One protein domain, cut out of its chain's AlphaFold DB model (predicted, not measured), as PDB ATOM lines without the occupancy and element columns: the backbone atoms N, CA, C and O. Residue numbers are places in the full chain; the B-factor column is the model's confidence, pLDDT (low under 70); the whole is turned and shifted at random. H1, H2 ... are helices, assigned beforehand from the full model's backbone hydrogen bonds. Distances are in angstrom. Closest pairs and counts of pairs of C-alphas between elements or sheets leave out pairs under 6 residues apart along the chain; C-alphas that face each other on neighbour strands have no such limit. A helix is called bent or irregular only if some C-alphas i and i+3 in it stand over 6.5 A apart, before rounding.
ATOM      1  N   THR A  28      73.340 102.182 -66.313       42.47
ATOM      2  CA  THR A  28      74.381 101.870 -67.294       42.47
ATOM      3  C   THR A  28      74.617 103.024 -68.276       42.47
ATOM      4  O   THR A  28      75.572 102.964 -69.009       42.47
ATOM      5  N   VAL A  29      73.834 104.107 -68.297       40.75
ATOM      6  CA  VAL A  29      74.054 105.297 -69.132       40.75
ATOM      7  C   VAL A  29      74.980 106.265 -68.409       40.75
ATOM      8  O   VAL A  29      75.474 107.181 -69.034       40.75
ATOM      9  N   LEU A  30      75.351 106.011 -67.150       38.66
ATOM     10  CA  LEU A  30      76.467 106.699 -66.508       38.66
ATOM     11  C   LEU A  30      77.771 105.890 -66.617       38.66
ATOM     12  O   LEU A  30      78.805 106.436 -66.988       38.66
ATOM     13  N   MET A  31      77.713 104.564 -66.450       40.19
ATOM     14  CA  MET A  31      78.857 103.675 -66.726       40.19
ATOM     15  C   MET A  31      79.140 103.491 -68.206       40.19
ATOM     16  O   MET A  31      80.289 103.399 -68.595       40.19
ATOM     17  N   LEU A  32      78.119 103.515 -69.046       40.78
ATOM     18  CA  LEU A  32      78.237 103.630 -70.482       40.78
ATOM     19  C   LEU A  32      78.088 105.065 -70.970       40.78
ATOM     20  O   LEU A  32      78.420 105.282 -72.106       40.78
ATOM     21  N   ALA A  33      77.758 106.102 -70.196       37.25
ATOM     22  CA  ALA A  33      78.301 107.417 -70.579       37.25
ATOM     23  C   ALA A  33      79.809 107.320 -70.456       37.25
ATOM     24  O   ALA A  33      80.478 107.731 -71.375       37.25
ATOM     25  N   THR A  34      80.343 106.659 -69.429       37.16
ATOM     26  CA  THR A  34      81.781 106.405 -69.326       37.16
ATOM     27  C   THR A  34      82.261 105.492 -70.465       37.16
ATOM     28  O   THR A  34      83.196 105.895 -71.131       37.16
ATOM     29  N   VAL A  35      81.577 104.377 -70.799       35.78
ATOM     30  CA  VAL A  35      81.881 103.433 -71.915       35.78
ATOM     31  C   VAL A  35      81.544 103.954 -73.332       35.78
ATOM     32  O   VAL A  35      82.246 103.645 -74.285       35.78
ATOM     33  N   PHE A  36      80.545 104.809 -73.512       39.75
ATOM     34  CA  PHE A  36      80.159 105.436 -74.790       39.75
ATOM     35  C   PHE A  36      80.928 106.719 -75.048       39.75
ATOM     36  O   PHE A  36      81.208 107.059 -76.197       39.75
ATOM     37  N   PHE A  37      81.366 107.381 -73.986       35.72
ATOM     38  CA  PHE A  37      82.329 108.447 -74.088       35.72
ATOM     39  C   PHE A  37      83.692 107.941 -74.595       35.72
ATOM     40  O   PHE A  37      84.268 108.566 -75.475       35.72
ATOM     41  N   MET A  38      84.104 106.727 -74.207       36.91
ATOM     42  CA  MET A  38      85.282 106.016 -74.766       36.91
ATOM     43  C   MET A  38      85.209 105.740 -76.242       36.91
ATOM     44  O   MET A  38      86.170 105.299 -76.865       36.91
ATOM     45  N   MET A  39      84.005 105.785 -76.755       39.34
ATOM     46  CA  MET A  39      83.697 105.202 -78.015       39.34
ATOM     47  C   MET A  39      83.704 106.364 -79.048       39.34
ATOM     48  O   MET A  39      84.183 106.197 -80.163       39.34
ATOM     49  N   GLY A  40      83.333 107.597 -78.686       33.31
ATOM     50  CA  GLY A  40      83.285 108.748 -79.603       33.31
ATOM     51  C   GLY A  40      84.600 109.492 -79.900       33.31
ATOM     52  O   GLY A  40      84.522 110.588 -80.458       33.31
ATOM     53  N   GLY A 101      82.526  82.303 -68.477       50.81
ATOM     54  CA  GLY A 101      81.296  82.610 -67.735       50.81
ATOM     55  C   GLY A 101      80.130  83.194 -68.534       50.81
ATOM     56  O   GLY A 101      79.071  83.402 -67.950       50.81
ATOM     57  N   ALA A 102      80.269  83.447 -69.840       60.31
ATOM     58  CA  ALA A 102      79.161  83.998 -70.620       60.31
ATOM     59  C   ALA A 102      78.033  82.961 -70.752       60.31
ATOM     60  O   ALA A 102      78.220  81.889 -71.331       60.31
ATOM     61  N   THR A 103      76.846  83.284 -70.231       67.94
ATOM     62  CA  THR A 103      75.672  82.412 -70.372       67.94
ATOM     63  C   THR A 103      75.361  82.228 -71.859       67.94
ATOM     64  O   THR A 103      75.154  83.210 -72.582       67.94
ATOM     65  N   ALA A 104      75.334  80.976 -72.327       77.88
ATOM     66  CA  ALA A 104      75.042  80.661 -73.720       77.88
ATOM     67  C   ALA A 104      73.695  81.277 -74.138       77.88
ATOM     68  O   ALA A 104      72.669  81.092 -73.480       77.88
ATOM     69  N   VAL A 105      73.698  82.039 -75.234       84.62
ATOM     70  CA  VAL A 105      72.477  82.636 -75.787       84.62
ATOM     71  C   VAL A 105      71.692  81.547 -76.496       84.62
ATOM     72  O   VAL A 105      72.238  80.862 -77.358       84.62
ATOM     73  N   SER A 106      70.407  81.394 -76.171       89.62
ATOM     74  CA  SER A 106      69.572  80.423 -76.877       89.62
ATOM     75  C   SER A 106      69.474  80.774 -78.373       89.62
ATOM     76  O   SER A 106      69.441  81.959 -78.727       89.62
ATOM     77  N   PRO A 107      69.367  79.784 -79.279       91.62
ATOM     78  CA  PRO A 107      69.215  80.054 -80.711       91.62
ATOM     79  C   PRO A 107      68.024  80.971 -81.032       91.62
ATOM     80  O   PRO A 107      68.118  81.840 -81.898       91.62
ATOM     81  N   ALA A 108      66.921  80.835 -80.285       93.56
ATOM     82  CA  ALA A 108      65.737  81.683 -80.422       93.56
ATOM     83  C   ALA A 108      66.016  83.153 -80.055       93.56
ATOM     84  O   ALA A 108      65.589  84.068 -80.760       93.56
ATOM     85  N   GLU A 109      66.768  83.389 -78.977       91.88
ATOM     86  CA  GLU A 109      67.185  84.730 -78.567       91.88
ATOM     87  C   GLU A 109      68.110  85.358 -79.618       91.88
ATOM     88  O   GLU A 109      67.918  86.516 -79.991       91.88
ATOM     89  N   LEU A 110      69.069  84.591 -80.148       90.75
ATOM     90  CA  LEU A 110      69.969  85.051 -81.206       90.75
ATOM     91  C   LEU A 110      69.199  85.427 -82.482       90.75
ATOM     92  O   LEU A 110      69.432  86.494 -83.051       90.75
ATOM     93  N   ALA A 111      68.244  84.593 -82.902       94.06
ATOM     94  CA  ALA A 111      67.388  84.872 -84.051       94.06
ATOM     95  C   ALA A 111      66.563  86.155 -83.847       94.06
ATOM     96  O   ALA A 111      66.501  86.997 -84.746       94.06
ATOM     97  N   ARG A 112      65.991  86.365 -82.650       95.62
ATOM     98  CA  ARG A 112      65.246  87.596 -82.339       95.62
ATOM     99  C   ARG A 112      66.141  88.833 -82.383       95.62
ATOM    100  O   ARG A 112      65.724  89.855 -82.920       95.62
ATOM    101  N   ARG A 113      67.359  88.754 -81.839       91.75
ATOM    102  CA  ARG A 113      68.341  89.853 -81.879       91.75
ATOM    103  C   ARG A 113      68.682  90.233 -83.315       91.75
ATOM    104  O   ARG A 113      68.544  91.396 -83.677       91.75
ATOM    105  N   LYS A 114      69.024  89.251 -84.155       92.81
ATOM    106  CA  LYS A 114      69.290  89.477 -85.587       92.81
ATOM    107  C   LYS A 114      68.090  90.120 -86.288       92.81
ATOM    108  O   LYS A 114      68.256  91.107 -87.000       92.81
ATOM    109  N   ALA A 115      66.877  89.626 -86.029       95.38
ATOM    110  CA  ALA A 115      65.652  90.200 -86.585       95.38
ATOM    111  C   ALA A 115      65.402  91.643 -86.110       95.38
ATOM    112  O   ALA A 115      64.989  92.489 -86.902       95.38
ATOM    113  N   PHE A 116      65.674  91.947 -84.837       94.19
ATOM    114  CA  PHE A 116      65.552  93.300 -84.299       94.19
ATOM    115  C   PHE A 116      66.532  94.265 -84.972       94.19
ATOM    116  O   PHE A 116      66.111  95.348 -85.387       94.19
ATOM    117  N   LEU A 117      67.805  93.874 -85.103       91.12
ATOM    118  CA  LEU A 117      68.834  94.690 -85.750       91.12
ATOM    119  C   LEU A 117      68.485  94.948 -87.213       91.12
ATOM    120  O   LEU A 117      68.431  96.100 -87.625       91.12
ATOM    121  N   ALA A 118      68.126  93.903 -87.964       93.56
ATOM    122  CA  ALA A 118      67.725  94.040 -89.361       93.56
ATOM    123  C   ALA A 118      66.501  94.960 -89.529       93.56
ATOM    124  O   ALA A 118      66.480  95.818 -90.407       93.56
ATOM    125  N   LYS A 119      65.490  94.828 -88.657       96.44
ATOM    126  CA  LYS A 119      64.273  95.654 -88.703       96.44
ATOM    127  C   LYS A 119      64.537  97.128 -88.386       96.44
ATOM    128  O   LYS A 119      63.821  97.991 -88.890       96.44
ATOM    129  N   ASN A 120      65.502  97.418 -87.517       91.25
ATOM    130  CA  ASN A 120      65.722  98.761 -86.987       91.25
ATOM    131  C   ASN A 120      67.019  99.416 -87.473       91.25
ATOM    132  O   ASN A 120      67.295 100.523 -87.020       91.25
ATOM    133  N   ASP A 121      67.783  98.805 -88.383       88.44
ATOM    134  CA  ASP A 121      69.115  99.279 -88.790       88.44
ATOM    135  C   ASP A 121      69.136 100.779 -89.123       88.44
ATOM    136  O   ASP A 121      69.860 101.543 -88.492       88.44
ATOM    137  N   GLY A 122      68.239 101.262 -89.991       89.94
ATOM    138  CA  GLY A 122      68.177 102.691 -90.328       89.94
ATOM    139  C   GLY A 122      67.878 103.613 -89.133       89.94
ATOM    140  O   GLY A 122      68.451 104.698 -89.024       89.94
ATOM    141  N   THR A 123      67.008 103.197 -88.207       88.62
ATOM    142  CA  THR A 123      66.735 103.947 -86.965       88.62
ATOM    143  C   THR A 123      67.966 103.960 -86.078       88.62
ATOM    144  O   THR A 123      68.336 104.998 -85.534       88.62
ATOM    145  N   ILE A 124      68.614 102.808 -85.962       84.44
ATOM    146  CA  ILE A 124      69.812 102.624 -85.172       84.44
ATOM    147  C   ILE A 124      70.944 103.514 -85.715       84.44
ATOM    148  O   ILE A 124      71.550 104.231 -84.922       84.44
ATOM    149  N   GLN A 125      71.180 103.563 -87.034       85.19
ATOM    150  CA  GLN A 125      72.172 104.459 -87.648       85.19
ATOM    151  C   GLN A 125      71.866 105.939 -87.363       85.19
ATOM    152  O   GLN A 125      72.764 106.704 -87.016       85.19
ATOM    153  N   LYS A 126      70.595 106.358 -87.409       86.81
ATOM    154  CA  LYS A 126      70.214 107.739 -87.054       86.81
ATOM    155  C   LYS A 126      70.479 108.066 -85.584       86.81
ATOM    156  O   LYS A 126      71.039 109.122 -85.292       86.81
ATOM    157  N   CYS A 127      70.124 107.162 -84.665       83.75
ATOM    158  CA  CYS A 127      70.453 107.315 -83.237       83.75
ATOM    159  C   CYS A 127      71.954 107.497 -83.065       83.75
ATOM    160  O   CYS A 127      72.424 108.355 -82.322       83.75
ATOM    161  N   ARG A 128      72.701 106.696 -83.818       81.06
ATOM    162  CA  ARG A 128      74.146 106.712 -83.864       81.06
ATOM    163  C   ARG A 128      74.681 108.102 -84.226       81.06
ATOM    164  O   ARG A 128      75.492 108.668 -83.503       81.06
ATOM    165  N   GLU A 129      74.214 108.704 -85.307       85.62
ATOM    166  CA  GLU A 129      74.657 110.046 -85.701       85.62
ATOM    167  C   GLU A 129      74.316 111.108 -84.644       85.62
ATOM    168  O   GLU A 129      75.156 111.947 -84.302       85.62
ATOM    169  N   GLN A 130      73.111 111.035 -84.070       87.12
ATOM    170  CA  GLN A 130      72.650 111.957 -83.030       87.12
ATOM    171  C   GLN A 130      73.493 111.863 -81.756       87.12
ATOM    172  O   GLN A 130      73.934 112.882 -81.221       87.12
ATOM    173  N   PHE A 131      73.765 110.648 -81.287       84.19
ATOM    174  CA  PHE A 131      74.594 110.427 -80.109       84.19
ATOM    175  C   PHE A 131      76.022 110.906 -80.323       84.19
ATOM    176  O   PHE A 131      76.601 111.508 -79.423       84.19
ATOM    177  N   ASN A 132      76.566 110.745 -81.527       82.69
ATOM    178  CA  ASN A 132      77.866 111.309 -81.867       82.69
ATOM    179  C   ASN A 132      77.896 112.833 -81.762       82.69
ATOM    180  O   ASN A 132      78.851 113.401 -81.232       82.69
ATOM    181  N   ALA A 133      76.858 113.504 -82.261       88.75
ATOM    182  CA  ALA A 133      76.750 114.953 -82.155       88.75
ATOM    183  C   ALA A 133      76.669 115.404 -80.685       88.75
ATOM    184  O   ALA A 133      77.332 116.371 -80.302       88.75
ATOM    185  N   ILE A 134      75.917 114.669 -79.857       86.69
ATOM    186  CA  ILE A 134      75.821 114.890 -78.408       86.69
ATOM    187  C   ILE A 134      77.196 114.718 -77.747       86.69
ATOM    188  O   ILE A 134      77.668 115.649 -77.093       86.69
ATOM    189  N   ILE A 135      77.872 113.582 -77.959       83.38
ATOM    190  CA  ILE A 135      79.194 113.296 -77.377       83.38
ATOM    191  C   ILE A 135      80.196 114.370 -77.785       83.38
ATOM    192  O   ILE A 135      80.867 114.929 -76.925       83.38
ATOM    193  N   LEU A 136      80.268 114.719 -79.072       87.44
ATOM    194  CA  LEU A 136      81.220 115.714 -79.567       87.44
ATOM    195  C   LEU A 136      80.987 117.100 -78.952       87.44
ATOM    196  O   LEU A 136      81.945 117.829 -78.688       87.44
ATOM    197  N   ARG A 137      79.725 117.482 -78.729       93.00
ATOM    198  CA  ARG A 137      79.372 118.735 -78.051       93.00
ATOM    199  C   ARG A 137      79.904 118.750 -76.617       93.00
ATOM    200  O   ARG A 137      80.568 119.711 -76.236       93.00
ATOM    201  N   HIS A 138      79.670 117.680 -75.861       85.75
ATOM    202  CA  HIS A 138      80.155 117.543 -74.485       85.75
ATOM    203  C   HIS A 138      81.685 117.432 -74.416       85.75
ATOM    204  O   HIS A 138      82.312 118.116 -73.609       85.75
ATOM    205  N   TRP A 139      82.305 116.654 -75.310       89.25
ATOM    206  CA  TRP A 139      83.760 116.467 -75.412       89.25
ATOM    207  C   TRP A 139      84.491 117.798 -75.612       89.25
ATOM    208  O   TRP A 139      85.514 118.060 -74.986       89.25
ATOM    209  N   LYS A 140      83.941 118.681 -76.457       92.94
ATOM    210  CA  LYS A 140      84.495 120.025 -76.677       92.94
ATOM    211  C   LYS A 140      84.370 120.918 -75.442       92.94
ATOM    212  O   LYS A 140      85.259 121.730 -75.202       92.94
ATOM    213  N   ALA A 141      83.277 120.783 -74.694       93.19
ATOM    214  CA  ALA A 141      82.975 121.627 -73.543       93.19
ATOM    215  C   ALA A 141      83.711 121.200 -72.263       93.19
ATOM    216  O   ALA A 141      83.958 122.037 -71.399       93.19
ATOM    217  N   SER A 142      84.078 119.923 -72.132       87.44
ATOM    218  CA  SER A 142      84.561 119.364 -70.869       87.44
ATOM    219  C   SER A 142      86.004 118.829 -70.960       87.44
ATOM    220  O   SER A 142      86.291 117.921 -71.743       87.44
ATOM    221  N   PRO A 143      86.963 119.364 -70.175       93.25
ATOM    222  CA  PRO A 143      88.340 118.866 -70.155       93.25
ATOM    223  C   PRO A 143      88.472 117.491 -69.493       93.25
ATOM    224  O   PRO A 143      89.198 116.657 -70.021       93.25
ATOM    225  N   VAL A 144      87.738 117.231 -68.402       83.94
ATOM    226  CA  VAL A 144      87.729 115.910 -67.739       83.94
ATOM    227  C   VAL A 144      87.280 114.818 -68.698       83.94
ATOM    228  O   VAL A 144      87.757 113.692 -68.664       83.94
ATOM    229  N   LEU A 145      86.395 115.186 -69.609       81.50
ATOM    230  CA  LEU A 145      85.899 114.292 -70.618       81.50
ATOM    231  C   LEU A 145      87.039 113.890 -71.566       81.50
ATOM    232  O   LEU A 145      87.360 112.721 -71.684       81.50
ATOM    233  N   ARG A 146      87.783 114.845 -72.120       87.81
ATOM    234  CA  ARG A 146      88.967 114.553 -72.955       87.81
ATOM    235  C   ARG A 146      90.040 113.710 -72.258       87.81
ATOM    236  O   ARG A 146      90.701 112.917 -72.917       87.81
ATOM    237  N   GLU A 147      90.216 113.895 -70.952       86.94
ATOM    238  CA  GLU A 147      91.127 113.087 -70.133       86.94
ATOM    239  C   GLU A 147      90.695 111.616 -70.118       86.94
ATOM    240  O   GLU A 147      91.476 110.747 -70.497       86.94
ATOM    241  N   VAL A 148      89.427 111.358 -69.773       81.62
ATOM    242  CA  VAL A 148      88.844 110.011 -69.768       81.62
ATOM    243  C   VAL A 148      89.046 109.365 -71.149       81.62
ATOM    244  O   VAL A 148      89.576 108.262 -71.232       81.62
ATOM    245  N   ASP A 149      88.744 110.083 -72.238       82.38
ATOM    246  CA  ASP A 149      88.818 109.610 -73.640       82.38
ATOM    247  C   ASP A 149      90.211 109.078 -73.982       82.38
ATOM    248  O   ASP A 149      90.369 108.020 -74.592       82.38
ATOM    249  N   ALA A 150      91.237 109.810 -73.543       86.62
ATOM    250  CA  ALA A 150      92.627 109.466 -73.781       86.62
ATOM    251  C   ALA A 150      93.034 108.179 -73.049       86.62
ATOM    252  O   ALA A 150      93.691 107.326 -73.648       86.62
ATOM    253  N   GLU A 151      92.618 107.998 -71.792       85.75
ATOM    254  CA  GLU A 151      92.902 106.762 -71.041       85.75
ATOM    255  C   GLU A 151      92.256 105.542 -71.703       85.75
ATOM    256  O   GLU A 151      92.796 104.437 -71.708       85.75
ATOM    257  N   LEU A 152      91.125 105.769 -72.351       82.00
ATOM    258  CA  LEU A 152      90.328 104.736 -72.978       82.00
ATOM    259  C   LEU A 152      90.782 104.323 -74.351       82.00
ATOM    260  O   LEU A 152      90.709 103.140 -74.695       82.00
ATOM    261  N   ALA A 153      91.304 105.277 -75.109       82.81
ATOM    262  CA  ALA A 153      92.085 104.980 -76.294       82.81
ATOM    263  C   ALA A 153      93.304 104.095 -75.959       82.81
ATOM    264  O   ALA A 153      93.746 103.330 -76.813       82.81
ATOM    265  N   GLY A 154      93.806 104.144 -74.717       86.94
ATOM    266  CA  GLY A 154      94.886 103.287 -74.221       86.94
ATOM    267  C   GLY A 154      94.487 101.837 -73.906       86.94
ATOM    268  O   GLY A 154      95.363 100.987 -73.743       86.94
ATOM    269  N   LEU A 155      93.190 101.509 -73.842       83.50
ATOM    270  CA  LEU A 155      92.731 100.159 -73.504       83.50
ATOM    271  C   LEU A 155      92.701  99.253 -74.746       83.50
ATOM    272  O   LEU A 155      91.748  99.252 -75.533       83.50
ATOM    273  N   ASN A 156      93.734  98.422 -74.901       92.56
ATOM    274  CA  ASN A 156      93.879  97.506 -76.042       92.56
ATOM    275  C   ASN A 156      92.674  96.569 -76.219       92.56
ATOM    276  O   ASN A 156      92.187  96.395 -77.338       92.56
ATOM    277  N   ARG A 157      92.153  96.001 -75.121       88.00
ATOM    278  CA  ARG A 157      90.996  95.089 -75.158       88.00
ATOM    279  C   ARG A 157      89.718  95.788 -75.617       88.00
ATOM    280  O   ARG A 157      88.992  95.251 -76.449       88.00
ATOM    281  N   LEU A 158      89.483  97.015 -75.155       84.69
ATOM    282  CA  LEU A 158      88.364  97.827 -75.632       84.69
ATOM    283  C   LEU A 158      88.507  98.151 -77.125       84.69
ATOM    284  O   LEU A 158      87.537  98.081 -77.875       84.69
ATOM    285  N   THR A 159      89.718  98.478 -77.575       86.12
ATOM    286  CA  THR A 159      90.000  98.745 -78.994       86.12
ATOM    287  C   THR A 159      89.755  97.515 -79.871       86.12
ATOM    288  O   THR A 159      89.213  97.639 -80.971       86.12
ATOM    289  N   ALA A 160      90.089  96.321 -79.378       90.31
ATOM    290  CA  ALA A 160      89.775  95.062 -80.048       90.31
ATOM    291  C   ALA A 160      88.259  94.816 -80.130       90.31
ATOM    292  O   ALA A 160      87.761  94.526 -81.216       90.31
ATOM    293  N   LEU A 161      87.517  95.020 -79.033       84.56
ATOM    294  CA  LEU A 161      86.051  94.902 -79.022       84.56
ATOM    295  C   LEU A 161      85.383  95.871 -79.999       84.56
ATOM    296  O   LEU A 161      84.483  95.476 -80.735       84.56
ATOM    297  N   LYS A 162      85.850  97.124 -80.058       83.81
ATOM    298  CA  LYS A 162      85.389  98.091 -81.063       83.81
ATOM    299  C   LYS A 162      85.633  97.559 -82.469       83.81
ATOM    300  O   LYS A 162      84.720  97.533 -83.277       83.81
ATOM    301  N   ARG A 163      86.849  97.094 -82.771       88.25
ATOM    302  CA  ARG A 163      87.168  96.537 -84.094       88.25
ATOM    303  C   ARG A 163      86.283  95.341 -84.449       88.25
ATOM    304  O   ARG A 163      85.897  95.223 -85.605       88.25
ATOM    305  N   GLN A 164      85.960  94.487 -83.486       86.94
ATOM    306  CA  GLN A 164      85.040  93.376 -83.698       86.94
ATOM    307  C   GLN A 164      83.622  93.883 -84.001       86.94
ATOM    308  O   GLN A 164      83.065  93.538 -85.038       86.94
ATOM    309  N   TYR A 165      83.105  94.801 -83.180       84.44
ATOM    310  CA  TYR A 165      81.813  95.459 -83.395       84.44
ATOM    311  C   TYR A 165      81.703  96.119 -84.787       84.44
ATOM    312  O   TYR A 165      80.654  96.157 -85.436       84.44
ATOM    313  N   ASN A 166      82.817  96.656 -85.269       83.81
ATOM    314  CA  ASN A 166      82.927  97.279 -86.581       83.81
ATOM    315  C   ASN A 166      82.741  96.305 -87.739       83.81
ATOM    316  O   ASN A 166      82.363  96.735 -88.825       83.81
ATOM    317  N   GLN A 167      83.038  95.033 -87.505       88.38
ATOM    318  CA  GLN A 167      82.946  93.964 -88.486       88.38
ATOM    319  C   GLN A 167      81.599  93.245 -88.399       88.38
ATOM    320  O   GLN A 167      81.007  92.952 -89.433       88.38
ATOM    321  N   ASP A 168      81.122  92.959 -87.185       85.81
ATOM    322  CA  ASP A 168      79.925  92.137 -86.962       85.81
ATOM    323  C   ASP A 168      78.631  92.947 -86.770       85.81
ATOM    324  O   ASP A 168      77.539  92.407 -86.943       85.81
ATOM    325  N   HIS A 169      78.742  94.238 -86.439       81.44
ATOM    326  CA  HIS A 169      77.628  95.109 -86.058       81.44
ATOM    327  C   HIS A 169      76.751  94.545 -84.924       81.44
ATOM    328  O   HIS A 169      75.575  94.900 -84.794       81.44
ATOM    329  N   ASP A 170      77.322  93.709 -84.052       83.62
ATOM    330  CA  ASP A 170      76.624  93.094 -82.927       83.62
ATOM    331  C   ASP A 170      76.771  93.935 -81.649       83.62
ATOM    332  O   ASP A 170      77.681  93.775 -80.829       83.62
ATOM    333  N   VAL A 171      75.807  94.836 -81.447       83.31
ATOM    334  CA  VAL A 171      75.682  95.646 -80.222       83.31
ATOM    335  C   VAL A 171      75.612  94.796 -78.949       83.31
ATOM    336  O   VAL A 171      76.130  95.214 -77.911       83.31
ATOM    337  N   TYR A 172      74.984  93.620 -78.989       85.88
ATOM    338  CA  TYR A 172      74.795  92.804 -77.791       85.88
ATOM    339  C   TYR A 172      76.125  92.209 -77.329       85.88
ATOM    340  O   TYR A 172      76.427  92.219 -76.131       85.88
ATOM    341  N   SER A 173      76.928  91.727 -78.278       85.69
ATOM    342  CA  SER A 173      78.274  91.215 -78.010       85.69
ATOM    343  C   SER A 173      79.208  92.321 -77.523       85.69
ATOM    344  O   SER A 173      79.915  92.123 -76.533       85.69
ATOM    345  N   LEU A 174      79.137  93.517 -78.119       83.94
ATOM    346  CA  LEU A 174      79.897  94.676 -77.648       83.94
ATOM    347  C   LEU A 174      79.541  95.052 -76.200       83.94
ATOM    348  O   LEU A 174      80.438  95.220 -75.376       83.94
ATOM    349  N   ALA A 175      78.249  95.152 -75.867       82.25
ATOM    350  CA  ALA A 175      77.803  95.525 -74.522       82.25
ATOM    351  C   ALA A 175      78.319  94.551 -73.449       82.25
ATOM    352  O   ALA A 175      78.855  94.980 -72.426       82.25
ATOM    353  N   ARG A 176      78.217  93.242 -73.706       84.06
ATOM    354  CA  ARG A 176      78.750  92.204 -72.808       84.06
ATOM    355  C   ARG A 176      80.264  92.249 -72.705       84.06
ATOM    356  O   ARG A 176      80.793  92.181 -71.601       84.06
ATOM    357  N   GLY A 177      80.945  92.396 -73.843       85.38
ATOM    358  CA  GLY A 177      82.395  92.527 -73.890       85.38
ATOM    359  C   GLY A 177      82.871  93.671 -73.002       85.38
ATOM    360  O   GLY A 177      83.739  93.464 -72.164       85.38
ATOM    361  N   CYS A 178      82.241  94.845 -73.109       84.25
ATOM    362  CA  CYS A 178      82.566  96.001 -72.276       84.25
ATOM    363  C   CYS A 178      82.345  95.736 -70.780       84.25
ATOM    364  O   CYS A 178      83.217  96.039 -69.971       84.25
ATOM    365  N   VAL A 179      81.211  95.147 -70.394       83.62
ATOM    366  CA  VAL A 179      80.932  94.826 -68.983       83.62
ATOM    367  C   VAL A 179      81.933  93.812 -68.411       83.62
ATOM    368  O   VAL A 179      82.292  93.888 -67.234       83.62
ATOM    369  N   ALA A 180      82.425  92.891 -69.241       85.88
ATOM    370  CA  ALA A 180      83.405  91.895 -68.829       85.88
ATOM    371  C   ALA A 180      84.809  92.484 -68.582       85.88
ATOM    372  O   ALA A 180      85.566  91.917 -67.788       85.88
ATOM    373  N   LEU A 181      85.167  93.621 -69.197       83.50
ATOM    374  CA  LEU A 181      86.516  94.190 -69.084       83.50
ATOM    375  C   LEU A 181      86.812  94.694 -67.656       83.50
ATOM    376  O   LEU A 181      86.144  95.615 -67.173       83.50
ATOM    377  N   PRO A 182      87.823  94.140 -66.960       86.31
ATOM    378  CA  PRO A 182      88.212  94.627 -65.639       86.31
ATOM    379  C   PRO A 182      88.827  96.030 -65.686       86.31
ATOM    380  O   PRO A 182      88.565  96.814 -64.780       86.31
ATOM    381  N   GLU A 183      89.541  96.409 -66.750       85.31
ATOM    382  CA  GLU A 183      90.166  97.742 -66.830       85.31
ATOM    383  C   GLU A 183      89.131  98.852 -66.952       85.31
ATOM    384  O   GLU A 183      89.333  99.957 -66.457       85.31
ATOM    385  N   LEU A 184      87.991  98.558 -67.584       80.38
ATOM    386  CA  LEU A 184      86.864  99.484 -67.613       80.38
ATOM    387  C   LEU A 184      86.292  99.714 -66.220       80.38
ATOM    388  O   LEU A 184      85.951 100.847 -65.874       80.38
ATOM    389  N   ARG A 185      86.225  98.655 -65.409       78.94
ATOM    390  CA  ARG A 185      85.804  98.758 -64.011       78.94
ATOM    391  C   ARG A 185      86.815  99.561 -63.203       78.94
ATOM    392  O   ARG A 185      86.409 100.485 -62.512       78.94
ATOM    393  N   GLU A 186      88.108  99.279 -63.328       83.81
ATOM    394  CA  GLU A 186      89.172 100.033 -62.647       83.81
ATOM    395  C   GLU A 186      89.149 101.520 -63.007       83.81
ATOM    396  O   GLU A 186      89.215 102.377 -62.124       83.81
ATOM    397  N   LEU A 187      88.969 101.841 -64.289       80.44
ATOM    398  CA  LEU A 187      88.871 103.222 -64.735       80.44
ATOM    399  C   LEU A 187      87.635 103.922 -64.160       80.44
ATOM    400  O   LEU A 187      87.716 105.058 -63.692       80.44
ATOM    401  N   ALA A 188      86.490 103.242 -64.142       77.81
ATOM    402  CA  ALA A 188      85.298 103.775 -63.503       77.81
ATOM    403  C   ALA A 188      85.520 104.011 -61.998       77.81
ATOM    404  O   ALA A 188      85.146 105.065 -61.487       77.81
ATOM    405  N   GLN A 189      86.198 103.091 -61.302       78.44
ATOM    406  CA  GLN A 189      86.562 103.259 -59.890       78.44
ATOM    407  C   GLN A 189      87.493 104.455 -59.665       78.44
ATOM    408  O   GLN A 189      87.318 105.185 -58.692       78.44
ATOM    409  N   LYS A 190      88.448 104.695 -60.569       84.31
ATOM    410  CA  LYS A 190      89.336 105.866 -60.518       84.31
ATOM    411  C   LYS A 190      88.552 107.177 -60.603       84.31
ATOM    412  O   LYS A 190      88.863 108.141 -59.906       84.31
ATOM    413  N   TYR A 191      87.523 107.213 -61.442       81.31
ATOM    414  CA  TYR A 191      86.779 108.431 -61.748       81.31
ATOM    415  C   TYR A 191      85.519 108.649 -60.901       81.31
ATOM    416  O   TYR A 191      85.027 109.778 -60.837       81.31
ATOM    417  N   LYS A 192      85.034 107.630 -60.179       76.50
ATOM    418  CA  LYS A 192      83.796 107.708 -59.381       76.50
ATOM    419  C   LYS A 192      83.807 108.781 -58.291       76.50
ATOM    420  O   LYS A 192      82.749 109.214 -57.860       76.50
ATOM    421  N   ALA A 193      84.974 109.211 -57.813       79.38
ATOM    422  CA  ALA A 193      85.057 110.233 -56.770       79.38
ATOM    423  C   ALA A 193      84.943 111.670 -57.317       79.38
ATOM    424  O   ALA A 193      84.823 112.608 -56.532       79.38
ATOM    425  N   ARG A 194      84.985 111.867 -58.646       80.62
ATOM    426  CA  ARG A 194      84.981 113.202 -59.263       80.62
ATOM    427  C   ARG A 194      83.552 113.679 -59.546       80.62
ATOM    428  O   ARG A 194      82.904 113.126 -60.441       80.62
ATOM    429  N   PRO A 195      83.043 114.710 -58.850       79.69
ATOM    430  CA  PRO A 195      81.673 115.189 -59.040       79.69
ATOM    431  C   PRO A 195      81.415 115.705 -60.463       79.69
ATOM    432  O   PRO A 195      80.298 115.583 -60.964       79.69
ATOM    433  N   GLU A 196      82.439 116.208 -61.161       82.56
ATOM    434  CA  GLU A 196      82.325 116.675 -62.549       82.56
ATOM    435  C   GLU A 196      82.035 115.534 -63.534       82.56
ATOM    436  O   GLU A 196      81.462 115.759 -64.598       82.56
ATOM    437  N   ILE A 197      82.407 114.298 -63.201       81.06
ATOM    438  CA  ILE A 197      82.127 113.135 -64.049       81.06
ATOM    439  C   ILE A 197      80.682 112.692 -63.869       81.06
ATOM    440  O   ILE A 197      80.002 112.422 -64.858       81.06
ATOM    441  N   TRP A 198      80.166 112.730 -62.639       75.75
ATOM    442  CA  TRP A 198      78.735 112.543 -62.388       75.75
ATOM    443  C   TRP A 198      77.899 113.612 -63.087       75.75
ATOM    444  O   TRP A 198      76.884 113.280 -63.699       75.75
ATOM    445  N   ALA A 199      78.365 114.868 -63.065       79.19
ATOM    446  CA  ALA A 199      77.779 115.988 -63.808       79.19
ATOM    447  C   ALA A 199      77.466 115.632 -65.236       79.19
ATOM    448  O   ALA A 199      76.340 115.724 -65.732       79.19
ATOM    449  N   LEU A 200      78.534 115.207 -65.869       81.38
ATOM    450  CA  LEU A 200      78.595 114.982 -67.273       81.38
ATOM    451  C   LEU A 200      77.856 113.713 -67.649       81.38
ATOM    452  O   LEU A 200      77.125 113.712 -68.632       81.38
ATOM    453  N   GLY A 201      77.968 112.676 -66.819       79.44
ATOM    454  CA  GLY A 201      77.191 111.456 -66.936       79.44
ATOM    455  C   GLY A 201      75.692 111.738 -66.924       79.44
ATOM    456  O   GLY A 201      74.993 111.294 -67.830       79.44
ATOM    457  N   VAL A 202      75.186 112.530 -65.971       79.81
ATOM    458  CA  VAL A 202      73.755 112.888 -65.896       79.81
ATOM    459  C   VAL A 202      73.314 113.703 -67.117       79.81
ATOM    460  O   VAL A 202      72.266 113.418 -67.700       79.81
ATOM    461  N   GLN A 203      74.106 114.689 -67.540       83.19
ATOM    462  CA  GLN A 203      73.777 115.516 -68.707       83.19
ATOM    463  C   GLN A 203      73.778 114.712 -70.013       83.19
ATOM    464  O   GLN A 203      72.818 114.798 -70.780       83.19
ATOM    465  N   LEU A 204      74.805 113.886 -70.237       82.69
ATOM    466  CA  LEU A 204      74.868 112.956 -71.366       82.69
ATOM    467  C   LEU A 204      73.685 111.986 -71.341       82.69
ATOM    468  O   LEU A 204      73.056 111.774 -72.374       82.69
ATOM    469  N   SER A 205      73.333 111.464 -70.162       80.44
ATOM    470  CA  SER A 205      72.185 110.569 -69.998       80.44
ATOM    471  C   SER A 205      70.888 111.219 -70.454       80.44
ATOM    472  O   SER A 205      70.128 110.622 -71.214       80.44
ATOM    473  N   LEU A 206      70.630 112.451 -70.015       85.06
ATOM    474  CA  LEU A 206      69.425 113.185 -70.391       85.06
ATOM    475  C   LEU A 206      69.379 113.476 -71.892       85.06
ATOM    476  O   LEU A 206      68.323 113.314 -72.504       85.06
ATOM    477  N   ASP A 207      70.501 113.878 -72.489       87.75
ATOM    478  CA  ASP A 207      70.583 114.131 -73.929       87.75
ATOM    479  C   ASP A 207      70.345 112.852 -74.744       87.75
ATOM    480  O   ASP A 207      69.586 112.872 -75.715       87.75
ATOM    481  N   PHE A 208      70.933 111.725 -74.331       85.25
ATOM    482  CA  PHE A 208      70.713 110.437 -74.988       85.25
ATOM    483  C   PHE A 208      69.274 109.961 -74.842       85.25
ATOM    484  O   PHE A 208      68.661 109.602 -75.844       85.25
ATOM    485  N   LEU A 209      68.697 110.004 -73.639       86.31
ATOM    486  CA  LEU A 209      67.309 109.588 -73.413       86.31
ATOM    487  C   LEU A 209      66.326 110.396 -74.268       86.31
ATOM    488  O   LEU A 209      65.388 109.825 -74.815       86.31
ATOM    489  N   LYS A 210      66.566 111.702 -74.444       90.31
ATOM    490  CA  LYS A 210      65.751 112.562 -75.318       90.31
ATOM    491  C   LYS A 210      65.910 112.230 -76.801       90.31
ATOM    492  O   LYS A 210      64.948 112.352 -77.552       90.31
ATOM    493  N   ALA A 211      67.110 111.839 -77.225       89.50
ATOM    494  CA  ALA A 211      67.395 111.484 -78.613       89.50
ATOM    495  C   ALA A 211      67.044 110.026 -78.956       89.50
ATOM    496  O   ALA A 211      66.998 109.677 -80.131       89.50
ATOM    497  N   THR A 212      66.788 109.168 -77.963       85.50
ATOM    498  CA  THR A 212      66.553 107.737 -78.182       85.50
ATOM    499  C   THR A 212      65.116 107.465 -78.649       85.50
ATOM    500  O   THR A 212      64.175 107.696 -77.887       85.50
ATOM    501  N   PRO A 213      64.904 106.884 -79.842       89.25
ATOM    502  CA  PRO A 213      63.595 106.431 -80.287       89.25
ATOM    503  C   PRO A 213      63.084 105.262 -79.442       89.25
ATOM    504  O   PRO A 213      63.831 104.350 -79.078       89.25
ATOM    505  N   GLU A 214      61.775 105.247 -79.201       92.19
ATOM    506  CA  GLU A 214      61.121 104.287 -78.309       92.19
ATOM    507  C   GLU A 214      61.405 102.801 -78.618       92.19
ATOM    508  O   GLU A 214      61.675 102.063 -77.668       92.19
ATOM    509  N   PRO A 215      61.403 102.319 -79.884       91.25
ATOM    510  CA  PRO A 215      61.675 100.907 -80.168       91.25
ATOM    511  C   PRO A 215      63.051 100.469 -79.679       91.25
ATOM    512  O   PRO A 215      63.225  99.351 -79.198       91.25
ATOM    513  N   ILE A 216      64.019 101.375 -79.781       88.62
ATOM    514  CA  ILE A 216      65.381 101.093 -79.385       88.62
ATOM    515  C   ILE A 216      65.480 101.159 -77.861       88.62
ATOM    516  O   ILE A 216      65.937 100.200 -77.256       88.62
ATOM    517  N   TYR A 217      64.923 102.192 -77.222       84.94
ATOM    518  CA  TYR A 217      64.832 102.288 -75.758       84.94
ATOM    519  C   TYR A 217      64.154 101.072 -75.091       84.94
ATOM    520  O   TYR A 217      64.554 100.635 -74.014       84.94
ATOM    521  N   LYS A 218      63.140 100.475 -75.725       88.94
ATOM    522  CA  LYS A 218      62.496  99.253 -75.213       88.94
ATOM    523  C   LYS A 218      63.402  98.030 -75.311       88.94
ATOM    524  O   LYS A 218      63.493  97.259 -74.357       88.94
ATOM    525  N   GLU A 219      64.079  97.849 -76.443       89.06
ATOM    526  CA  GLU A 219      64.972  96.701 -76.648       89.06
ATOM    527  C   GLU A 219      66.144  96.699 -75.670       89.06
ATOM    528  O   GLU A 219      66.603  95.661 -75.202       89.06
ATOM    529  N   VAL A 220      66.588  97.888 -75.325       85.38
ATOM    530  CA  VAL A 220      67.578  98.191 -74.304       85.38
ATOM    531  C   VAL A 220      67.174  97.701 -72.937       85.38
ATOM    532  O   VAL A 220      67.908  96.924 -72.326       85.38
ATOM    533  N   ILE A 221      65.999  98.131 -72.475       84.81
ATOM    534  CA  ILE A 221      65.483  97.715 -71.179       84.81
ATOM    535  C   ILE A 221      65.381  96.203 -71.173       84.81
ATOM    536  O   ILE A 221      65.955  95.542 -70.313       84.81
ATOM    537  N   ARG A 222      64.749  95.644 -72.207       89.06
ATOM    538  CA  ARG A 222      64.590  94.201 -72.354       89.06
ATOM    539  C   ARG A 222      65.934  93.470 -72.295       89.06
ATOM    540  O   ARG A 222      66.033  92.456 -71.616       89.06
ATOM    541  N   THR A 223      66.960  93.972 -72.979       86.69
ATOM    542  CA  THR A 223      68.287  93.345 -73.032       86.69
ATOM    543  C   THR A 223      68.968  93.341 -71.678       86.69
ATOM    544  O   THR A 223      69.395  92.275 -71.249       86.69
ATOM    545  N   VAL A 224      69.040  94.480 -70.985       84.38
ATOM    546  CA  VAL A 224      69.659  94.507 -69.650       84.38
ATOM    547  C   VAL A 224      68.885  93.662 -68.666       84.38
ATOM    548  O   VAL A 224      69.489  92.931 -67.900       84.38
ATOM    549  N   MET A 225      67.558  93.724 -68.693       85.75
ATOM    550  CA  MET A 225      66.748  93.016 -67.706       85.75
ATOM    551  C   MET A 225      66.756  91.497 -67.926       85.75
ATOM    552  O   MET A 225      66.679  90.740 -66.953       85.75
ATOM    553  N   ALA A 226      66.864  91.051 -69.183       88.94
ATOM    554  CA  ALA A 226      66.921  89.636 -69.548       88.94
ATOM    555  C   ALA A 226      68.326  89.026 -69.432       88.94
ATOM    556  O   ALA A 226      68.444  87.812 -69.275       88.94
ATOM    557  N   ASP A 227      69.381  89.834 -69.530       86.25
ATOM    558  CA  ASP A 227      70.761  89.367 -69.467       86.25
ATOM    559  C   ASP A 227      71.305  89.469 -68.030       86.25
ATOM    560  O   ASP A 227      71.435  90.576 -67.505       86.25
ATOM    561  N   PRO A 228      71.612  88.344 -67.359       89.50
ATOM    562  CA  PRO A 228      71.995  88.358 -65.951       89.50
ATOM    563  C   PRO A 228      73.312  89.101 -65.696       89.50
ATOM    564  O   PRO A 228      73.437  89.736 -64.648       89.50
ATOM    565  N   ASP A 229      74.255  89.066 -66.639       85.31
ATOM    566  CA  ASP A 229      75.558  89.714 -66.497       85.31
ATOM    567  C   ASP A 229      75.419  91.229 -66.637       85.31
ATOM    568  O   ASP A 229      75.926  91.983 -65.802       85.31
ATOM    569  N   LEU A 230      74.653  91.680 -67.639       83.94
ATOM    570  CA  LEU A 230      74.334  93.102 -67.789       83.94
ATOM    571  C   LEU A 230      73.520  93.607 -66.598       83.94
ATOM    572  O   LEU A 230      73.861  94.642 -66.037       83.94
ATOM    573  N   ARG A 231      72.498  92.864 -66.159       85.00
ATOM    574  CA  ARG A 231      71.683  93.226 -64.992       85.00
ATOM    575  C   ARG A 231      72.520  93.345 -63.726       85.00
ATOM    576  O   ARG A 231      72.374  94.316 -62.990       85.00
ATOM    577  N   LYS A 232      73.401  92.373 -63.465       86.00
ATOM    578  CA  LYS A 232      74.307  92.400 -62.310       86.00
ATOM    579  C   LYS A 232      75.227  93.613 -62.373       86.00
ATOM    580  O   LYS A 232      75.362  94.316 -61.380       86.00
ATOM    581  N   ALA A 233      75.815  93.887 -63.535       81.12
ATOM    582  CA  ALA A 233      76.647  95.067 -63.716       81.12
ATOM    583  C   ALA A 233      75.858  96.360 -63.485       81.12
ATOM    584  O   ALA A 233      76.318  97.217 -62.740       81.12
ATOM    585  N   THR A 234      74.649  96.485 -64.037       76.50
ATOM    586  CA  THR A 234      73.771  97.636 -63.795       76.50
ATOM    587  C   THR A 234      73.450  97.800 -62.308       76.50
ATOM    588  O   THR A 234      73.557  98.910 -61.793       76.50
ATOM    589  N   ASN A 235      73.119  96.719 -61.598       80.00
ATOM    590  CA  ASN A 235      72.813  96.766 -60.165       80.00
ATOM    591  C   ASN A 235      74.023  97.186 -59.326       80.00
ATOM    592  O   ASN A 235      73.894  98.094 -58.512       80.00
ATOM    593  N   ASN A 236      75.201  96.601 -59.573       79.75
ATOM    594  CA  ASN A 236      76.433  96.981 -58.877       79.75
ATOM    595  C   ASN A 236      76.705  98.480 -59.024       79.75
ATOM    596  O   ASN A 236      77.066  99.162 -58.074       79.75
ATOM    597  N   VAL A 237      76.477  99.014 -60.223       73.38
ATOM    598  CA  VAL A 237      76.671 100.434 -60.505       73.38
ATOM    599  C   VAL A 237      75.670 101.273 -59.735       73.38
ATOM    600  O   VAL A 237      76.076 102.244 -59.109       73.38
ATOM    601  N   VAL A 238      74.385 100.912 -59.745       74.06
ATOM    602  CA  VAL A 238      73.352 101.607 -58.959       74.06
ATOM    603  C   VAL A 238      73.736 101.639 -57.477       74.06
ATOM    604  O   VAL A 238      73.698 102.706 -56.864       74.06
ATOM    605  N   GLU A 239      74.142 100.499 -56.918       78.81
ATOM    606  CA  GLU A 239      74.527 100.358 -55.510       78.81
ATOM    607  C   GLU A 239      75.765 101.193 -55.164       78.81
ATOM    608  O   GLU A 239      75.748 101.946 -54.189       78.81
ATOM    609  N   GLU A 240      76.809 101.143 -55.992       74.50
ATOM    610  CA  GLU A 240      78.032 101.934 -55.807       74.50
ATOM    611  C   GLU A 240      77.805 103.442 -56.012       74.50
ATOM    612  O   GLU A 240      78.486 104.267 -55.400       74.50
ATOM    613  N   SER A 241      76.842 103.821 -56.858       69.31
ATOM    614  CA  SER A 241      76.503 105.219 -57.157       69.31
ATOM    615  C   SER A 241      75.610 105.857 -56.094       69.31
ATOM    616  O   SER A 241      75.621 107.082 -55.934       69.31
ATOM    617  N   ALA A 242      74.800 105.056 -55.395       76.25
ATOM    618  CA  ALA A 242      73.755 105.534 -54.493       76.25
ATOM    619  C   ALA A 242      74.247 106.557 -53.447       76.25
ATOM    620  O   ALA A 242      73.573 107.578 -53.282       76.25
ATOM    621  N   PRO A 243      75.421 106.388 -52.802       79.06
ATOM    622  CA  PRO A 243      75.924 107.366 -51.834       79.06
ATOM    623  C   PRO A 243      76.305 108.722 -52.452       79.06
ATOM    624  O   PRO A 243      76.282 109.741 -51.766       79.06
ATOM    625  N   HIS A 244      76.656 108.753 -53.740       72.94
ATOM    626  CA  HIS A 244      77.153 109.950 -54.430       72.94
ATOM    627  C   HIS A 244      76.046 110.725 -55.158       72.94
ATOM    628  O   HIS A 244      76.173 111.932 -55.393       72.94
ATOM    629  N   LEU A 245      74.937 110.054 -55.481       69.12
ATOM    630  CA  LEU A 245      73.822 110.623 -56.234       69.12
ATOM    631  C   LEU A 245      73.207 111.883 -55.601       69.12
ATOM    632  O   LEU A 245      72.992 112.833 -56.346       69.12
ATOM    633  N   PRO A 246      72.942 111.984 -54.283       74.50
ATOM    634  CA  PRO A 246      72.320 113.187 -53.718       74.50
ATOM    635  C   PRO A 246      73.167 114.459 -53.888       74.50
ATOM    636  O   PRO A 246      72.648 115.514 -54.268       74.50
ATOM    637  N   GLY A 247      74.481 114.355 -53.655       73.19
ATOM    638  CA  GLY A 247      75.420 115.470 -53.820       73.19
ATOM    639  C   GLY A 247      75.612 115.856 -55.286       73.19
ATOM    640  O   GLY A 247      75.652 117.035 -55.624       73.19
ATOM    641  N   ALA A 248      75.638 114.863 -56.177       67.81
ATOM    642  CA  ALA A 248      75.647 115.098 -57.612       67.81
ATOM    643  C   ALA A 248      74.336 115.778 -58.054       67.81
ATOM    644  O   ALA A 248      74.341 116.883 -58.571       67.81
ATOM    645  N   MET A 249      73.170 115.200 -57.788       71.19
ATOM    646  CA  MET A 249      71.884 115.720 -58.274       71.19
ATOM    647  C   MET A 249      71.625 117.182 -57.874       71.19
ATOM    648  O   MET A 249      71.108 117.953 -58.682       71.19
ATOM    649  N   THR A 250      72.037 117.593 -56.672       75.00
ATOM    650  CA  THR A 250      71.909 118.986 -56.205       75.00
ATOM    651  C   THR A 250      72.850 119.960 -56.916       75.00
ATOM    652  O   THR A 250      72.448 121.089 -57.188       75.00
ATOM    653  N   ALA A 251      74.066 119.537 -57.263       71.06
ATOM    654  CA  ALA A 251      75.016 120.357 -58.014       71.06
ATOM    655  C   ALA A 251      74.704 120.425 -59.523       71.06
ATOM    656  O   ALA A 251      75.143 121.348 -60.207       71.06
ATOM    657  N   LEU A 252      73.975 119.439 -60.054       67.81
ATOM    658  CA  LEU A 252      73.919 119.168 -61.494       67.81
ATOM    659  C   LEU A 252      72.617 119.534 -62.169       67.81
ATOM    660  O   LEU A 252      72.611 119.866 -63.356       67.81
ATOM    661  N   ILE A 253      71.517 119.461 -61.429       71.88
ATOM    662  CA  ILE A 253      70.216 119.843 -61.948       71.88
ATOM    663  C   ILE A 253      70.137 121.356 -61.830       71.88
ATOM    664  O   ILE A 253      69.765 121.909 -60.794       71.88
ATOM    665  N   SER A 254      70.507 122.029 -62.919       76.44
ATOM    666  CA  SER A 254      70.213 123.451 -63.070       76.44
ATOM    667  C   SER A 254      68.728 123.694 -62.770       76.44
ATOM    668  O   SER A 254      67.869 122.880 -63.127       76.44
ATOM    669  N   LYS A 255      68.410 124.780 -62.052       78.81
ATOM    670  CA  LYS A 255      67.020 125.092 -61.687       78.81
ATOM    671  C   LYS A 255      66.150 125.075 -62.951       78.81
ATOM    672  O   LYS A 255      66.386 125.856 -63.866       78.81
ATOM    673  N   GLY A 256      65.158 124.183 -62.987       83.06
ATOM    674  CA  GLY A 256      64.234 124.029 -64.118       83.06
ATOM    675  C   GLY A 256      64.624 122.977 -65.162       83.06
ATOM    676  O   GLY A 256      63.879 122.787 -66.120       83.06
ATOM    677  N   GLN A 257      65.740 122.262 -65.000       85.94
ATOM    678  CA  GLN A 257      66.080 121.159 -65.895       85.94
ATOM    679  C   GLN A 257      65.107 119.988 -65.719       85.94
ATOM    680  O   GLN A 257      64.940 119.450 -64.624       85.94
ATOM    681  N   ASP A 258      64.488 119.573 -66.824       88.75
ATOM    682  CA  ASP A 258      63.594 118.420 -66.838       88.75
ATOM    683  C   ASP A 258      64.376 117.111 -66.646       88.75
ATOM    684  O   ASP A 258      65.122 116.666 -67.526       88.75
ATOM    685  N   ILE A 259      64.183 116.503 -65.473       84.94
ATOM    686  CA  ILE A 259      64.715 115.187 -65.093       84.94
ATOM    687  C   ILE A 259      63.693 114.056 -65.268       84.94
ATOM    688  O   ILE A 259      63.978 112.913 -64.905       84.94
ATOM    689  N   GLY A 260      62.502 114.348 -65.798       89.06
ATOM    690  CA  GLY A 260      61.449 113.372 -66.074       89.06
ATOM    691  C   GLY A 260      61.936 112.157 -66.874       89.06
ATOM    692  O   GLY A 260      61.683 111.031 -66.435       89.06
ATOM    693  N   PRO A 261      62.705 112.334 -67.970       87.56
ATOM    694  CA  PRO A 261      63.257 111.214 -68.730       87.56
ATOM    695  C   PRO A 261      64.133 110.283 -67.887       87.56
ATOM    696  O   PRO A 261      64.031 109.063 -68.003       87.56
ATOM    697  N   LEU A 262      64.956 110.845 -66.997       80.31
ATOM    698  CA  LEU A 262      65.834 110.062 -66.133       80.31
ATOM    699  C   LEU A 262      65.033 109.298 -65.072       80.31
ATOM    700  O   LEU A 262      65.282 108.115 -64.863       80.31
ATOM    701  N   LYS A 263      64.033 109.936 -64.448       81.44
ATOM    702  CA  LYS A 263      63.128 109.271 -63.492       81.44
ATOM    703  C   LYS A 263      62.388 108.098 -64.131       81.44
ATOM    704  O   LYS A 263      62.319 107.030 -63.530       81.44
ATOM    705  N   LYS A 264      61.870 108.288 -65.350       86.38
ATOM    706  CA  LYS A 264      61.228 107.219 -66.125       86.38
ATOM    707  C   LYS A 264      62.202 106.063 -66.364       86.38
ATOM    708  O   LYS A 264      61.857 104.925 -66.081       86.38
ATOM    709  N   ALA A 265      63.428 106.360 -66.795       82.06
ATOM    710  CA  ALA A 265      64.442 105.333 -66.997       82.06
ATOM    711  C   ALA A 265      64.766 104.564 -65.713       82.06
ATOM    712  O   ALA A 265      64.775 103.340 -65.730       82.06
ATOM    713  N   MET A 266      64.965 105.251 -64.584       78.94
ATOM    714  CA  MET A 266      65.191 104.580 -63.300       78.94
ATOM    715  C   MET A 266      64.036 103.636 -62.938       78.94
ATOM    716  O   MET A 266      64.286 102.513 -62.504       78.94
ATOM    717  N   ALA A 267      62.786 104.057 -63.154       82.75
ATOM    718  CA  ALA A 267      61.615 103.215 -62.914       82.75
ATOM    719  C   ALA A 267      61.577 101.995 -63.850       82.75
ATOM    720  O   ALA A 267      61.346 100.885 -63.386       82.75
ATOM    721  N   ASP A 268      61.882 102.176 -65.136       82.62
ATOM    722  CA  ASP A 268      61.887 101.090 -66.123       82.62
ATOM    723  C   ASP A 268      63.010 100.056 -65.870       82.62
ATOM    724  O   ASP A 268      62.864  98.884 -66.221       82.62
TER     725      ASP A 268
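AT A GLANCE: This is residues 28 to 40 and 101 to 268 of the 273 residues of an uncharacterized protein of Elusimicrobia bacterium RIFOXYA2_FULL_69_6 (UniProt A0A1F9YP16). The short helix H1 sits in the core, with H7 crossing it nearly at a right angle and H3, H5, H6 and H9 arranged around it. The long H2 is bent: its arm H2b runs along the outside of H7, and its arm H2a turns off toward one end of the whole, while H4 and H5 form a hairpin, H8 and H9 make a corner, and H10 and H11 pack across H7. The printed part has 181 residues, with eleven named helices, H1 to H11 in chain order, and no named strand; the class is all helix. It is compact, with a radius of gyration of the C-alphas of 16.1 A, and rounded, spanning 47 by 34 by 30 A.

HOW THE PARTS SIT: H1, residues 28 to 37, touches H7, residues 195 to 211, about perpendicular at 86 degrees; the closest C-alphas are those of Leu 30 and Gly 201, 4.8 A apart. H1 also touches H3, residues 143 to 153, with the C-alphas of Phe 37 and Asp 149 closest at 6.6 A. H1 only just touches H6, residues 182 to 191, and H9, residues 228 to 241, with 3 pairs of C-alphas within 8 A each; the closest are Met 31 and Ala 188, 7.2 A, and Thr 28 and Thr 234, 5.5 A. H2, residues 107 to 141, was assigned as one helix by its hydrogen bonds but is bent, C-alphas 119 and 122 being 8.2 A apart; its arms H2a, residues 107 to 119, and H2b, residues 122 to 141, are about perpendicular at 76 degrees. H2b touches H7 at a shallow tilt of 30 degrees, opposite ways, the C-alphas of Phe 131 and Phe 208 closest at 6.4 A. H2b and H3 touch only at the corner, at Trp 139 and Leu 145, 5.7 A between C-alphas. H4, residues 156 to 168, and H5, residues 171 to 180, form a hairpin at a shallow tilt of 15 degrees, opposite ways; the C-alphas of Tyr 165 and Leu 174 are closest at 6.1 A. H5 touches H9 through Arg 176 and Leu 230, whose C-alphas are closest at 6.7 A. H7 is the hub, touching five helices. H8, residues 214 to 226, touches H9 only at the corner, with Val 224 and Leu 230 closest at 5.2 A between C-alphas; H8 and H2a are near each other. H10, residues 245 to 252, touches H7 at Leu 252 and Ala 199, the closest C-alphas, 5.5 A apart. H11, residues 260 to 268, touches H7 at Leu 262 and Leu 206, the closest C-alphas, 6.4 A apart; H10 and H11 are apart. In H1, both arms of H2 and H3 to H11, every O i to N i+4 pair is within hydrogen-bond range.

IN THESE COORDINATES: H1 begins at C-alpha 28, (74.381, 101.870, -67.294). H2a measures 18.2 A from first to last C-alpha and H2b 29.3 A, ending at C-alpha 141, (82.975, 121.627, -73.543). H4 measures 18.5 A, H7 24.5 A, H8 18.0 A and H9 19.5 A. H11 ends at C-alpha 268, (61.887, 101.090, -66.123).

THE WHOLE: The C-alphas farthest apart are those of Pro 107 and Lys 255, 48.9 A. Residues 41 to 100 are not printed, and C-alphas 40 and 101 lie 28.8 A apart across the cut, which falls in the link from H1 to H2. Of the links printed whole, that from H10 to H11 is short and the others are tight. The mean pLDDT of the printed part is 80.5; residues 28 to 40, 101 to 103, 241, 245, 248 and 252 are under 70, and H1 has a mean of 39.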